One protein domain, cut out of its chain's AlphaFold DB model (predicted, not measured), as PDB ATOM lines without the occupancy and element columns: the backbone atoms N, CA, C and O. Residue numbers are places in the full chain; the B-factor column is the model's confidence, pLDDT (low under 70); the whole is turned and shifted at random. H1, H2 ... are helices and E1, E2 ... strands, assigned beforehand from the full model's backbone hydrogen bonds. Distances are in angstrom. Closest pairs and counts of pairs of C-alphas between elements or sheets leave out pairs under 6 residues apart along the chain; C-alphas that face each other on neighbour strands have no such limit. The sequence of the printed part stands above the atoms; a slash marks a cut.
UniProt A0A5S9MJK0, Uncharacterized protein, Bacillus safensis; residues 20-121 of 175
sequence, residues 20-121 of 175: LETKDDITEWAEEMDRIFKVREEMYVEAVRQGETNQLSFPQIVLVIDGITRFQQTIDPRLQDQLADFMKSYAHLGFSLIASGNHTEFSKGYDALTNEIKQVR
ATOM      1  N   LEU A  20     -14.487  15.913 -36.701       93.06
ATOM      2  CA  LEU A  20     -15.526  15.396 -35.814       93.06
ATOM      3  C   LEU A  20     -16.899  15.755 -36.390       93.06
ATOM      4  O   LEU A  20     -17.289  16.926 -36.381       93.06
ATOM      5  N   GLU A  21     -17.625  14.774 -36.926       89.44
ATOM      6  CA  GLU A  21     -18.911  15.021 -37.596       89.44
ATOM      7  C   GLU A  21     -20.099  14.484 -36.805       89.44
ATOM      8  O   GLU A  21     -21.161  15.118 -36.762       89.44
ATOM      9  N   THR A  22     -19.929  13.321 -36.182       93.25
ATOM     10  CA  THR A  22     -20.979  12.640 -35.433       93.25
ATOM     11  C   THR A  22     -20.810  12.828 -33.932       93.25
ATOM     12  O   THR A  22     -19.749  13.192 -33.428       93.25
ATOM     13  N   LYS A  23     -21.887  12.562 -33.189       94.69
ATOM     14  CA  LYS A  23     -21.844  12.558 -31.726       94.69
ATOM     15  C   LYS A  23     -20.802  11.570 -31.196       94.69
ATOM     16  O   LYS A  23     -20.113  11.895 -30.231       94.69
ATOM     17  N   ASP A  24     -20.712  10.396 -31.811       95.12
ATOM     18  CA  ASP A  24     -19.797   9.340 -31.384       95.12
ATOM     19  C   ASP A  24     -18.345   9.792 -31.588       95.12
ATOM     20  O   ASP A  24     -17.578   9.750 -30.630       95.12
ATOM     21  N   ASP A  25     -18.016  10.389 -32.744       93.38
ATOM     22  CA  ASP A  25     -16.677  10.951 -33.007       93.38
ATOM     23  C   ASP A  25     -16.279  11.988 -31.946       93.38
ATOM     24  O   ASP A  25     -15.177  11.954 -31.398       93.38
ATOM     25  N   ILE A  26     -17.186  12.923 -31.629       95.75
ATOM     26  CA  ILE A  26     -16.913  13.986 -30.650       95.75
ATOM     27  C   ILE A  26     -16.761  13.395 -29.244       95.75
ATOM     28  O   ILE A  26     -15.945  13.876 -28.457       95.75
ATOM     29  N   THR A  27     -17.534  12.357 -28.922       96.50
ATOM     30  CA  THR A  27     -17.475  11.684 -27.619       96.50
ATOM     31  C   THR A  27     -16.146  10.957 -27.453       96.50
ATOM     32  O   THR A  27     -15.454  11.183 -26.463       96.50
ATOM     33  N   GLU A  28     -15.753  10.141 -28.432       96.06
ATOM     34  CA  GLU A  28     -14.479   9.415 -28.414       96.06
ATOM     35  C   GLU A  28     -13.290  10.376 -28.330       96.06
ATOM     36  O   GLU A  28     -12.381  10.181 -27.516       96.06
ATOM     37  N   TRP A  29     -13.332  11.464 -29.106       96.38
ATOM     38  CA  TRP A  29     -12.325  12.514 -29.043       96.38
ATOM     39  C   TRP A  29     -12.265  13.162 -27.655       96.38
ATOM     40  O   TRP A  29     -11.185  13.274 -27.079       96.38
ATOM     41  N   ALA A  30     -13.407  13.544 -27.073       96.44
ATOM     42  CA  ALA A  30     -13.440  14.172 -25.755       96.44
ATOM     43  C   ALA A  30     -12.905  13.233 -24.662       96.44
ATOM     44  O   ALA A  30     -12.182  13.673 -23.770       96.44
ATOM     45  N   GLU A  31     -13.205  11.937 -24.731       96.56
ATOM     46  CA  GLU A  31     -12.666  10.945 -23.798       96.56
ATOM     47  C   GLU A  31     -11.148  10.762 -23.934       96.56
ATOM     48  O   GLU A  31     -10.456  10.614 -22.923       96.56
ATOM     49  N   GLU A  32     -10.609  10.783 -25.155       95.94
ATOM     50  CA  GLU A  32      -9.159  10.745 -25.376       95.94
ATOM     51  C   GLU A  32      -8.478  12.018 -24.867       95.94
ATOM     52  O   GLU A  32      -7.464  11.944 -24.168       95.94
ATOM     53  N   MET A  33      -9.064  13.186 -25.134       95.38
ATOM     54  CA  MET A  33      -8.528  14.455 -24.646       95.38
ATOM     55  C   MET A  33      -8.532  14.522 -23.118       95.38
ATOM     56  O   MET A  33      -7.545  14.960 -22.529       95.38
ATOM     57  N   ASP A  34      -9.589  14.036 -22.462       97.00
ATOM     58  CA  ASP A  34      -9.663  13.952 -21.000       97.00
ATOM     59  C   ASP A  34      -8.511  13.114 -20.418       97.00
ATOM     60  O   ASP A  34      -7.853  13.528 -19.460       97.00
ATOM     61  N   ARG A  35      -8.197  11.965 -21.035       97.38
ATOM     62  CA  ARG A  35      -7.047  11.134 -20.635       97.38
ATOM     63  C   ARG A  35      -5.730  11.894 -20.769       97.38
ATOM     64  O   ARG A  35      -4.921  11.874 -19.842       97.38
ATOM     65  N   ILE A  36      -5.522  12.582 -21.893       96.56
ATOM     66  CA  ILE A  36      -4.309  13.372 -22.133       96.56
ATOM     67  C   ILE A  36      -4.178  14.490 -21.095       96.56
ATOM     68  O   ILE A  36      -3.104  14.666 -20.514       96.56
ATOM     69  N   PHE A  37      -5.247  15.243 -20.835       97.00
ATOM     70  CA  PHE A  37      -5.197  16.364 -19.903       97.00
ATOM     71  C   PHE A  37      -4.995  15.928 -18.456       97.00
ATOM     72  O   PHE A  37      -4.245  16.596 -17.751       97.00
ATOM     73  N   LYS A  38      -5.539  14.784 -18.034       97.44
ATOM     74  CA  LYS A  38      -5.250  14.213 -16.708       97.44
ATOM     75  C   LYS A  38      -3.767  13.909 -16.515       97.44
ATOM     76  O   LYS A  38      -3.198  14.272 -15.490       97.44
ATOM     77  N   VAL A  39      -3.107  13.334 -17.522       97.44
ATOM     78  CA  VAL A  39      -1.650  13.113 -17.472       97.44
ATOM     79  C   VAL A  39      -0.897  14.446 -17.399       97.44
ATOM     80  O   VAL A  39       0.024  14.599 -16.599       97.44
ATOM     81  N   ARG A  40      -1.301  15.445 -18.197       96.56
ATOM     82  CA  ARG A  40      -0.698  16.789 -18.148       96.56
ATOM     83  C   ARG A  40      -0.900  17.464 -16.791       96.56
ATOM     84  O   ARG A  40      -0.003  18.157 -16.321       96.56
ATOM     85  N   GLU A  41      -2.045  17.249 -16.157       96.81
ATOM     86  CA  GLU A  41      -2.364  17.778 -14.833       96.81
ATOM     87  C   GLU A  41      -1.460  17.163 -13.761       96.81
ATOM     88  O   GLU A  41      -0.874  17.893 -12.964       96.81
ATOM     89  N   GLU A  42      -1.253  15.844 -13.791       96.44
ATOM     90  CA  GLU A  42      -0.307  15.161 -12.900       96.44
ATOM     91  C   GLU A  42       1.121  15.707 -13.061       96.44
ATOM     92  O   GLU A  42       1.780  16.035 -12.071       96.44
ATOM     93  N   MET A  43       1.575  15.882 -14.308       95.75
ATOM     94  CA  MET A  43       2.878  16.488 -14.612       95.75
ATOM     95  C   MET A  43       2.977  17.925 -14.085       95.75
ATOM     96  O   MET A  43       4.002  18.316 -13.526       95.75
ATOM     97  N   TYR A  44       1.911  18.713 -14.244       96.06
ATOM     98  CA  TYR A  44       1.849  20.090 -13.763       96.06
ATOM     99  C   TYR A  44       1.919  20.169 -12.239       96.06
ATOM    100  O   TYR A  44       2.717  20.936 -11.701       96.06
ATOM    101  N   VAL A  45       1.144  19.348 -11.530       95.56
ATOM    102  CA  VAL A  45       1.153  19.301 -10.061       95.56
ATOM    103  C   VAL A  45       2.534  18.918  -9.529       95.56
ATOM    104  O   VAL A  45       2.996  19.515  -8.553       95.56
ATOM    105  N   GLU A  46       3.218  17.968 -10.164       95.50
ATOM    106  CA  GLU A  46       4.571  17.588  -9.755       95.50
ATOM    107  C   GLU A  46       5.584  18.716 -10.006       95.50
ATOM    108  O   GLU A  46       6.350  19.065  -9.106       95.50
ATOM    109  N   ALA A  47       5.520  19.383 -11.161       94.31
ATOM    110  CA  ALA A  47       6.363  20.545 -11.444       94.31
ATOM    111  C   ALA A  47       6.119  21.701 -10.456       94.31
ATOM    112  O   ALA A  47       7.065  22.376 -10.048       94.31
ATOM    113  N   VAL A  48       4.874  21.918 -10.011       94.50
ATOM    114  CA  VAL A  48       4.548  22.894  -8.953       94.50
ATOM    115  C   VAL A  48       5.239  22.532  -7.639       94.50
ATOM    116  O   VAL A  48       5.808  23.412  -6.992       94.50
ATOM    117  N   ARG A  49       5.230  21.253  -7.242       94.62
ATOM    118  CA  ARG A  49       5.887  20.790  -6.006       94.62
ATOM    119  C   ARG A  49       7.401  20.967  -6.048       94.62
ATOM    120  O   ARG A  49       7.999  21.274  -5.021       94.62
ATOM    121  N   GLN A  50       7.999  20.788  -7.223       94.06
ATOM    122  CA  GLN A  50       9.440  20.917  -7.437       94.06
ATOM    123  C   GLN A  50       9.879  22.369  -7.704       94.06
ATOM    124  O   GLN A  50      11.065  22.680  -7.622       94.06
ATOM    125  N   GLY A  51       8.937  23.283  -7.963       92.19
ATOM    126  CA  GLY A  51       9.232  24.678  -8.304       92.19
ATOM    127  C   GLY A  51       9.715  24.873  -9.748       92.19
ATOM    128  O   GLY A  51      10.378  25.863 -10.046       92.19
ATOM    129  N   GLU A  52       9.378  23.947 -10.648       92.44
ATOM    130  CA  GLU A  52       9.907  23.858 -12.017       92.44
ATOM    131  C   GLU A  52       8.862  24.175 -13.102       92.44
ATOM    132  O   GLU A  52       9.081  23.920 -14.285       92.44
ATOM    133  N   THR A  53       7.731  24.786 -12.741       87.25
ATOM    134  CA  THR A  53       6.625  25.090 -13.676       87.25
ATOM    135  C   THR A  53       7.051  25.883 -14.911       87.25
ATOM    136  O   THR A  53       6.486  25.692 -15.982       87.25
ATOM    137  N   ASN A  54       8.076  26.731 -14.799       85.31
ATOM    138  CA  ASN A  54       8.596  27.532 -15.912       85.31
ATOM    139  C   ASN A  54       9.228  26.694 -17.036       85.31
ATOM    140  O   ASN A  54       9.429  27.207 -18.134       85.31
ATOM    141  N   GLN A  55       9.585  25.437 -16.764       83.69
ATOM    142  CA  GLN A  55      10.153  24.512 -17.749       83.69
ATOM    143  C   GLN A  55       9.079  23.634 -18.402       83.69
ATOM    144  O   GLN A  55       9.359  22.924 -19.367       83.69
ATOM    145  N   LEU A  56       7.849  23.681 -17.886       90.62
ATOM    146  CA  LEU A  56       6.749  22.861 -18.352       90.62
ATOM    147  C   LEU A  56       5.951  23.608 -19.423       90.62
ATOM    148  O   LEU A  56       5.364  24.659 -19.178       90.62
ATOM    149  N   SER A  57       5.906  23.034 -20.620       89.31
ATOM    150  CA  SER A  57       5.081  23.528 -21.721       89.31
ATOM    151  C   SER A  57       4.368  22.368 -22.393       89.31
ATOM    152  O   SER A  57       4.994  21.350 -22.692       89.31
ATOM    153  N   PHE A  58       3.082  22.542 -22.684       93.00
ATOM    154  CA  PHE A  58       2.280  21.532 -23.359       93.00
ATOM    155  C   PHE A  58       1.948  21.952 -24.795       93.00
ATOM    156  O   PHE A  58       1.582  23.112 -25.019       93.00
ATOM    157  N   PRO A  59       2.023  21.026 -25.772       91.19
ATOM    158  CA  PRO A  59       1.498  21.265 -27.111       91.19
ATOM    159  C   PRO A  59       0.013  21.632 -27.064       91.19
ATOM    160  O   PRO A  59      -0.761  21.008 -26.330       91.19
ATOM    161  N   GLN A  60      -0.382  22.630 -27.854       93.06
ATOM    162  CA  GLN A  60      -1.772  23.077 -27.910       93.06
ATOM    163  C   GLN A  60      -2.657  22.030 -28.589       93.06
ATOM    164  O   GLN A  60      -2.310  21.499 -29.641       93.06
ATOM    165  N   ILE A  61      -3.813  21.779 -27.988       95.31
ATOM    166  CA  ILE A  61      -4.918  21.005 -28.539       95.31
ATOM    167  C   ILE A  61      -6.054  21.997 -28.746       95.31
ATOM    168  O   ILE A  61      -6.540  22.604 -27.788       95.31
ATOM    169  N   VAL A  62      -6.439  22.194 -30.006       96.12
ATOM    170  CA  VAL A  62      -7.416  23.211 -30.394       96.12
ATOM    171  C   VAL A  62      -8.679  22.530 -30.895       96.12
ATOM    172  O   VAL A  62      -8.649  21.851 -31.918       96.12
ATOM    173  N   LEU A  63      -9.793  22.749 -30.204       97.06
ATOM    174  CA  LEU A  63     -11.113  22.411 -30.722       97.06
ATOM    175  C   LEU A  63     -11.622  23.580 -31.567       97.06
ATOM    176  O   LEU A  63     -11.767  24.695 -31.064       97.06
ATOM    177  N   VAL A  64     -11.894  23.329 -32.848       96.56
ATOM    178  CA  VAL A  64     -12.464  24.323 -33.763       96.56
ATOM    179  C   VAL A  64     -13.900  23.936 -34.089       96.56
ATOM    180  O   VAL A  64     -14.155  22.880 -34.660       96.56
ATOM    181  N   ILE A  65     -14.839  24.807 -33.734       95.94
ATOM    182  CA  ILE A  65     -16.265  24.641 -33.983       95.94
ATOM    183  C   ILE A  65     -16.689  25.655 -35.038       95.94
ATOM    184  O   ILE A  65     -16.695  26.860 -34.777       95.94
ATOM    185  N   ASP A  66     -17.088  25.159 -36.208       92.50
ATOM    186  CA  ASP A  66     -17.708  25.982 -37.240       92.50
ATOM    187  C   ASP A  66     -19.239  25.884 -37.162       92.50
ATOM    188  O   ASP A  66     -19.842  24.885 -37.561       92.50
ATOM    189  N   GLY A  67     -19.866  26.913 -36.591       92.50
ATOM    190  CA  GLY A  67     -21.304  26.975 -36.341       92.50
ATOM    191  C   GLY A  67     -21.720  26.309 -35.026       92.50
ATOM    192  O   GLY A  67     -22.130  25.145 -34.995       92.50
ATOM    193  N   ILE A  68     -21.717  27.089 -33.941       93.25
ATOM    194  CA  ILE A  68     -22.038  26.615 -32.586       93.25
ATOM    195  C   ILE A  68     -23.420  25.955 -32.479       93.25
ATOM    196  O   ILE A  68     -23.570  24.950 -31.793       93.25
ATOM    197  N   THR A  69     -24.417  26.453 -33.217       91.88
ATOM    198  CA  THR A  69     -25.780  25.894 -33.174       91.88
ATOM    199  C   THR A  69     -25.826  24.462 -33.697       91.88
ATOM    200  O   THR A  69     -26.446  23.600 -33.078       91.88
ATOM    201  N   ARG A  70     -25.157  24.184 -34.824       92.12
ATOM    202  CA  ARG A  70     -25.104  22.828 -35.386       92.12
ATOM    203  C   ARG A  70     -24.364  21.893 -34.436       92.12
ATOM    204  O   ARG A  70     -24.831  20.792 -34.185       92.12
ATOM    205  N   PHE A  71     -23.247  22.356 -33.880       95.12
ATOM    206  CA  PHE A  71     -22.472  21.587 -32.913       95.12
ATOM    207  C   PHE A  71     -23.304  21.205 -31.682       95.12
ATOM    208  O   PHE A  71     -23.363  20.035 -31.316       95.12
ATOM    209  N   GLN A  72     -24.031  22.162 -31.103       92.75
ATOM    210  CA  GLN A  72     -24.908  21.934 -29.951       92.75
ATOM    211  C   GLN A  72     -26.060  20.969 -30.230       92.75
ATOM    212  O   GLN A  72     -26.509  20.295 -29.309       92.75
ATOM    213  N   GLN A  73     -26.545  20.903 -31.471       92.75
ATOM    214  CA  GLN A  73     -27.560  19.928 -31.878       92.75
ATOM    215  C   GLN A  73     -26.995  18.507 -32.005       92.75
ATOM    216  O   GLN A  73     -27.750  17.546 -31.864       92.75
ATOM    217  N   THR A  74     -25.694  18.366 -32.272       94.94
ATOM    218  CA  THR A  74     -25.021  17.064 -32.385       94.94
ATOM    219  C   THR A  74     -24.684  16.473 -31.015       94.94
ATOM    220  O   THR A  74     -24.793  15.261 -30.825       94.94
ATOM    221  N   ILE A  75     -24.275  17.307 -30.056       95.38
ATOM    222  CA  ILE A  75     -23.822  16.852 -28.735       95.38
ATOM    223  C   ILE A  75     -24.949  16.834 -27.696       95.38
ATOM    224  O   ILE A  75     -25.910  17.594 -27.779       95.38
ATOM    225  N   ASP A  76     -24.827  15.970 -26.690       95.44
ATOM    226  CA  ASP A  76     -25.775  15.921 -25.576       95.44
ATOM    227  C   ASP A  76     -25.336  16.822 -24.399       95.44
ATOM    228  O   ASP A  76     -24.201  17.309 -24.384       95.44
ATOM    229  N   PRO A  77     -26.208  17.066 -23.400       95.31
ATOM    230  CA  PRO A  77     -25.869  17.925 -22.265       95.31
ATOM    231  C   PRO A  77     -24.640  17.464 -21.472       95.31
ATOM    232  O   PRO A  77     -23.873  18.294 -21.000       95.31
ATOM    233  N   ARG A  78     -24.401  16.148 -21.373       95.94
ATOM    234  CA  ARG A  78     -23.227  15.616 -20.668       95.94
ATOM    235  C   ARG A  78     -21.937  16.029 -21.374       95.94
ATOM    236  O   ARG A  78     -20.979  16.423 -20.719       95.94
ATOM    237  N   LEU A  79     -21.916  15.941 -22.700       96.50
ATOM    238  CA  LEU A  79     -20.767  16.354 -23.497       96.50
ATOM    239  C   LEU A  79     -20.588  17.882 -23.483       96.50
ATOM    240  O   LEU A  79     -19.459  18.362 -23.456       96.50
ATOM    241  N   GLN A  80     -21.678  18.657 -23.409       96.19
ATOM    242  CA  GLN A  80     -21.609  20.110 -23.187       96.19
ATOM    243  C   GLN A  80     -20.931  20.449 -21.852       96.19
ATOM    244  O   GLN A  80     -20.041  21.299 -21.827       96.19
ATOM    245  N   ASP A  81     -21.319  19.773 -20.767       96.94
ATOM    246  CA  ASP A  81     -20.720  19.954 -19.440       96.94
ATOM    247  C   ASP A  81     -19.226  19.591 -19.446       96.94
ATOM    248  O   ASP A  81     -18.397  20.357 -18.957       96.94
ATOM    249  N   GLN A  82     -18.861  18.473 -20.077       96.88
ATOM    250  CA  GLN A  82     -17.468  18.031 -20.181       96.88
ATOM    251  C   GLN A  82     -16.589  19.039 -20.938       96.88
ATOM    252  O   GLN A  82     -15.492  19.370 -20.490       96.88
ATOM    253  N   LEU A  83     -17.065  19.570 -22.068       97.25
ATOM    254  CA  LEU A  83     -16.324  20.577 -22.835       97.25
ATOM    255  C   LEU A  83     -16.219  21.910 -22.084       97.25
ATOM    256  O   LEU A  83     -15.181  22.572 -22.142       97.25
ATOM    257  N   ALA A  84     -17.262  22.294 -21.344       96.88
ATOM    258  CA  ALA A  84     -17.211  23.441 -20.445       96.88
ATOM    259  C   ALA A  84     -16.142  23.245 -19.353       96.88
ATOM    260  O   ALA A  84     -15.382  24.167 -19.044       96.88
ATOM    261  N   ASP A  85     -16.029  22.041 -18.793       96.81
ATOM    262  CA  ASP A  85     -14.995  21.707 -17.812       96.81
ATOM    263  C   ASP A  85     -13.585  21.724 -18.415       96.81
ATOM    264  O   ASP A  85     -12.662  22.205 -17.758       96.81
ATOM    265  N   PHE A  86     -13.404  21.331 -19.679       97.62
ATOM    266  CA  PHE A  86     -12.114  21.494 -20.362       97.62
ATOM    267  C   PHE A  86     -11.696  22.965 -20.452       97.62
ATOM    268  O   PHE A  86     -10.538  23.293 -20.189       97.62
ATOM    269  N   MET A  87     -12.631  23.870 -20.764       96.31
ATOM    270  CA  MET A  87     -12.347  25.311 -20.800       96.31
ATOM    271  C   MET A  87     -11.895  25.841 -19.434       96.31
ATOM    272  O   MET A  87     -10.956  26.633 -19.361       96.31
ATOM    273  N   LYS A  88     -12.545  25.392 -18.354       95.38
ATOM    274  CA  LYS A  88     -12.254  25.831 -16.982       95.38
ATOM    275  C   LYS A  88     -10.951  25.247 -16.439       95.38
ATOM    276  O   LYS A  88     -10.161  25.968 -15.830       95.38
ATOM    277  N   SER A  89     -10.730  23.956 -16.660       95.50
ATOM    278  CA  SER A  89      -9.672  23.195 -15.995       95.50
ATOM    279  C   SER A  89      -8.416  23.065 -16.846       95.50
ATOM    280  O   SER A  89      -7.316  23.103 -16.308       95.50
ATOM    281  N   TYR A  90      -8.533  22.958 -18.170       96.19
ATOM    282  CA  TYR A  90      -7.425  22.522 -19.030       96.19
ATOM    283  C   TYR A  90      -6.835  23.613 -19.925       96.19
ATOM    284  O   TYR A  90      -5.855  23.360 -20.628       96.19
ATOM    285  N   ALA A  91      -7.321  24.857 -19.837       92.69
ATOM    286  CA  ALA A  91      -6.741  25.991 -20.564       92.69
ATOM    287  C   ALA A  91      -5.227  26.156 -20.305       92.69
ATOM    288  O   ALA A  91      -4.438  26.342 -21.230       92.69
ATOM    289  N   HIS A  92      -4.792  26.007 -19.048       92.69
ATOM    290  CA  HIS A  92      -3.374  26.081 -18.670       92.69
ATOM    291  C   HIS A  92      -2.560  24.832 -19.060       92.69
ATOM    292  O   HIS A  92      -1.332  24.876 -19.074       92.69
ATOM    293  N   LEU A  93      -3.234  23.736 -19.419       96.06
ATOM    294  CA  LEU A  93      -2.631  22.481 -19.878       96.06
ATOM    295  C   LEU A  93      -2.604  22.373 -21.409       96.06
ATOM    296  O   LEU A  93      -2.348  21.302 -21.960       96.06
ATOM    297  N   GLY A  94      -2.854  23.485 -22.103       94.12
ATOM    298  CA  GLY A  94      -2.792  23.575 -23.556       94.12
ATOM    299  C   GLY A  94      -4.095  23.239 -24.274       94.12
ATOM    300  O   GLY A  94      -4.040  22.877 -25.442       94.12
ATOM    301  N   PHE A  95      -5.249  23.339 -23.612       96.75
ATOM    302  CA  PHE A  95      -6.544  23.322 -24.294       96.75
ATOM    303  C   PHE A  95      -6.910  24.715 -24.819       96.75
ATOM    304  O   PHE A  95      -6.822  25.702 -24.090       96.75
ATOM    305  N   SER A  96      -7.382  24.788 -26.062       95.81
ATOM    306  CA  SER A  96      -7.954  25.997 -26.656       95.81
ATOM    307  C   SER A  96      -9.242  25.675 -27.413       95.81
ATOM    308  O   SER A  96      -9.349  24.636 -28.061       95.81
ATOM    309  N   LEU A  97     -10.202  26.599 -27.379       95.88
ATOM    310  CA  LEU A  97     -11.457  26.513 -28.124       95.88
ATOM    311  C   LEU A  97     -11.587  27.719 -29.059       95.88
ATOM    312  O   LEU A  97     -11.462  28.863 -28.623       95.88
ATOM    313  N   ILE A  98     -11.902  27.461 -30.326       96.31
ATOM    314  CA  ILE A  98     -12.297  28.476 -31.303       96.31
ATOM    315  C   ILE A  98     -13.694  28.111 -31.791       96.31
ATOM    316  O   ILE A  98     -13.870  27.075 -32.420       96.31
ATOM    317  N   ALA A  99     -14.686  28.956 -31.518       95.50
ATOM    318  CA  ALA A  99     -16.063  28.729 -31.945       95.50
ATOM    319  C   ALA A  99     -16.571  29.891 -32.804       95.50
ATOM    320  O   ALA A  99     -16.430  31.056 -32.427       95.50
ATOM    321  N   SER A 100     -17.181  29.570 -33.944       95.00
ATOM    322  CA  SER A 100     -17.882  30.520 -34.808       95.00
ATOM    323  C   SER A 100     -19.401  30.399 -34.629       95.00
ATOM    324  O   SER A 100     -19.935  29.344 -34.276       95.00
ATOM    325  N   GLY A 101     -20.116  31.496 -34.857       93.31
ATOM    326  CA  GLY A 101     -21.572  31.541 -34.757       93.31
ATOM    327  C   GLY A 101     -22.110  32.965 -34.812       93.31
ATOM    328  O   GLY A 101     -21.355  33.941 -34.794       93.31
ATOM    329  N   ASN A 102     -23.430  33.089 -34.858       92.31
ATOM    330  CA  ASN A 102     -24.099  34.383 -34.791       92.31
ATOM    331  C   ASN A 102     -24.171  34.886 -33.345       92.31
ATOM    332  O   ASN A 102     -24.338  34.113 -32.402       92.31
ATOM    333  N   HIS A 103     -24.160  36.207 -33.151       90.38
ATOM    334  CA  HIS A 103     -24.247  36.798 -31.808       90.38
ATOM    335  C   HIS A 103     -25.495  36.347 -31.014       90.38
ATOM    336  O   HIS A 103     -25.473  36.234 -29.785       90.38
ATOM    337  N   THR A 104     -26.612  36.067 -31.692       90.94
ATOM    338  CA  THR A 104     -27.839  35.584 -31.045       90.94
ATOM    339  C   THR A 104     -27.696  34.186 -30.460       90.94
ATOM    340  O   THR A 104     -28.374  33.870 -29.488       90.94
ATOM    341  N   GLU A 105     -26.845  33.352 -31.054       90.62
ATOM    342  CA  GLU A 105     -26.638  31.960 -30.645       90.62
ATOM    343  C   GLU A 105     -25.886  31.938 -29.314       90.62
ATOM    344  O   GLU A 105     -26.336  31.326 -28.348       90.62
ATOM    345  N   PHE A 106     -24.832  32.750 -29.210       89.44
ATOM    346  CA  PHE A 106     -24.086  32.906 -27.968       89.44
ATOM    347  C   PHE A 106     -24.844  33.684 -26.895       89.44
ATOM    348  O   PHE A 106     -24.650  33.410 -25.721       89.44
ATOM    349  N   SER A 107     -25.700  34.653 -27.231       85.50
ATOM    350  CA  SER A 107     -26.419  35.426 -26.200       85.50
ATOM    351  C   SER A 107     -27.605  34.671 -25.591       85.50
ATOM    352  O   SER A 107     -27.860  34.823 -24.393       85.50
ATOM    353  N   LYS A 108     -28.313  33.844 -26.375       84.19
ATOM    354  CA  LYS A 108     -29.541  33.149 -25.942       84.19
ATOM    355  C   LYS A 108     -29.326  31.739 -25.390       84.19
ATOM    356  O   LYS A 108     -30.230  31.244 -24.724       84.19
ATOM    357  N   GLY A 109     -28.196  31.083 -25.662       81.06
ATOM    358  CA  GLY A 109     -27.916  29.753 -25.110       81.06
ATOM    359  C   GLY A 109     -27.754  29.796 -23.589       81.06
ATOM    360  O   GLY A 109     -27.197  30.754 -23.052       81.06
ATOM    361  N   TYR A 110     -28.273  28.785 -22.892       84.06
ATOM    362  CA  TYR A 110     -28.181  28.642 -21.429       84.06
ATOM    363  C   TYR A 110     -27.483  27.345 -21.006       84.06
ATOM    364  O   TYR A 110     -27.368  27.082 -19.810       84.06
ATOM    365  N   ASP A 111     -27.027  26.547 -21.968       91.69
ATOM    366  CA  ASP A 111     -26.213  25.362 -21.730       91.69
ATOM    367  C   ASP A 111     -24.847  25.722 -21.133       91.69
ATOM    368  O   ASP A 111     -24.372  26.860 -21.241       91.69
ATOM    369  N   ALA A 112     -24.216  24.739 -20.487       94.19
ATOM    370  CA  ALA A 112     -22.944  24.926 -19.800       94.19
ATOM    371  C   ALA A 112     -21.848  25.445 -20.738       94.19
ATOM    372  O   ALA A 112     -21.164  26.409 -20.394       94.19
ATOM    373  N   LEU A 113     -21.738  24.878 -21.945       95.00
ATOM    374  CA  LEU A 113     -20.734  25.289 -22.922       95.00
ATOM    375  C   LEU A 113     -20.933  26.747 -23.360       95.00
ATOM    376  O   LEU A 113     -19.988  27.533 -23.306       95.00
ATOM    377  N   THR A 114     -22.156  27.149 -23.725       93.25
ATOM    378  CA  THR A 114     -22.436  28.556 -24.064       93.25
ATOM    379  C   THR A 114     -22.111  29.491 -22.905       93.25
ATOM    380  O   THR A 114     -21.557  30.570 -23.120       93.25
ATOM    381  N   ASN A 115     -22.456  29.111 -21.673       94.12
ATOM    382  CA  ASN A 115     -22.202  29.953 -20.507       94.12
ATOM    383  C   ASN A 115     -20.703  30.180 -20.279       94.12
ATOM    384  O   ASN A 115     -20.330  31.308 -19.965       94.12
ATOM    385  N   GLU A 116     -19.853  29.175 -20.504       95.00
ATOM    386  CA  GLU A 116     -18.397  29.355 -20.458       95.00
ATOM    387  C   GLU A 116     -17.882  30.207 -21.625       95.00
ATOM    388  O   GLU A 116     -17.083  31.121 -21.417       95.00
ATOM    389  N   ILE A 117     -18.391  29.999 -22.846       94.06
ATOM    390  CA  ILE A 117     -18.023  30.822 -24.013       94.06
ATOM    391  C   ILE A 117     -18.343  32.306 -23.771       94.06
ATOM    392  O   ILE A 117     -17.533  33.170 -24.105       94.06
ATOM    393  N   LYS A 118     -19.475  32.632 -23.132       92.00
ATOM    394  CA  LYS A 118     -19.842  34.021 -22.785       92.00
ATOM    395  C   LYS A 118     -18.834  34.713 -21.861       92.00
ATOM    396  O   LYS A 118     -18.788  35.941 -21.847       92.00
ATOM    397  N   GLN A 119     -18.054  33.964 -21.079       91.25
ATOM    398  CA  GLN A 119     -17.045  34.532 -20.177       91.25
ATOM    399  C   GLN A 119     -15.734  34.883 -20.896       91.25
ATOM    400  O   GLN A 119     -14.876  35.572 -20.331       91.25
ATOM    401  N   VAL A 120     -15.560  34.429 -22.142       91.06
ATOM    402  CA  VAL A 120     -14.346  34.657 -22.925       91.06
ATOM    403  C   VAL A 120     -14.193  36.142 -23.266       91.06
ATOM    404  O   VAL A 120     -15.113  36.813 -23.724       91.06
ATOM    405  N   ARG A 121     -12.978  36.666 -23.062       90.62
ATOM    406  CA  ARG A 121     -12.631  38.083 -23.294       90.62
ATOM    407  C   ARG A 121     -11.852  38.342 -24.583       90.62
ATOM    408  O   ARG A 121     -11.442  39.479 -24.820       90.62
TER     409      ARG A 121
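This is residues 20 to 121 of the 175 residues of an uncharacterized protein of Bacillus safensis (UniProt A0A5S9MJK0). One long helix, H1, runs along the length of the domain, and H3 packs on its residues 27 to 34; H3 lies between H1 and the short helix H5 and also packs on strand E2 of a small two-stranded sheet. After H1 the chain folds back through residues 51 to 60 into E1, while the short helices H2 and H4 lie at the end of the domain away from Gln 50. The printed part has 102 residues with five named helices and two named strands, in the order H1, E1, H2, H3, E2, H4, H5; the sheet E1, E2 is parallel and the class is mostly helix. The whole is only just compact, close to loose, with a radius of gyration of the C-alphas of 14.9 A, and only just elongated, with spans of 46 by 30 by 19 A.

H1, residues 23 to 50, touches H3, residues 77 to 89, with its residues 27 to 34 alone; the closest C-alphas, of Thr 27 and Leu 79, are 7.0 A apart. These two helices run the same way at a shallow tilt of 25 degrees. E1, residues 61 to 65, and E2, residues 95 to 99, are parallel neighbours at 15 degrees, with N 63 and O 96 at 2.9 A and N 65 and O 98 at 2.8 A, within hydrogen-bond range. With H2, residues 68 to 74, and H3 between them, they form a strand-helix-strand unit, two parallel neighbour strands joined through helices, with a right-handed crossover. H2 is close to H1 but not clearly touching, the C-alphas of Lys 23 and Thr 74 being closest at 5.6 A. The closest C-alphas of H3 and E2, those of Phe 86 and Phe 95, are 7.1 A apart. H4, residues 103 to 108, is close to H2 but not clearly touching, the C-alphas of Thr 69 and Glu 105 being closest at 6.6 A. H5, residues 112 to 117, touches H3 at a steep tilt of 41 degrees, the same way, with the C-alphas of Ala 84 and Leu 113 closest at 4.7 A. H1 and H5 are apart. In H1, H2, H3, H4 and H5 every O i to N i+4 pair is within hydrogen-bond range.

H1 begins at C-alpha 23, (-21.844, 12.558, -31.726), and ends 40.5 A away at C-alpha 50, (9.440, 20.917, -7.437). E1 measures 13.1 A, H2 10.0 A, H3 18.2 A, E2 13.4 A, H4 8.7 A and H5 8.8 A. H5 ends at C-alpha 117, (-18.023, 30.822, -24.013).

The two C-alphas farthest apart, those of Gln 50 and Thr 104, are 46.5 A apart. The printed part has no cut and no long link; the link from H1 to E1 is short, and the others are tight. The mean pLDDT of the printed part is 93.9, and no printed residue is under 70.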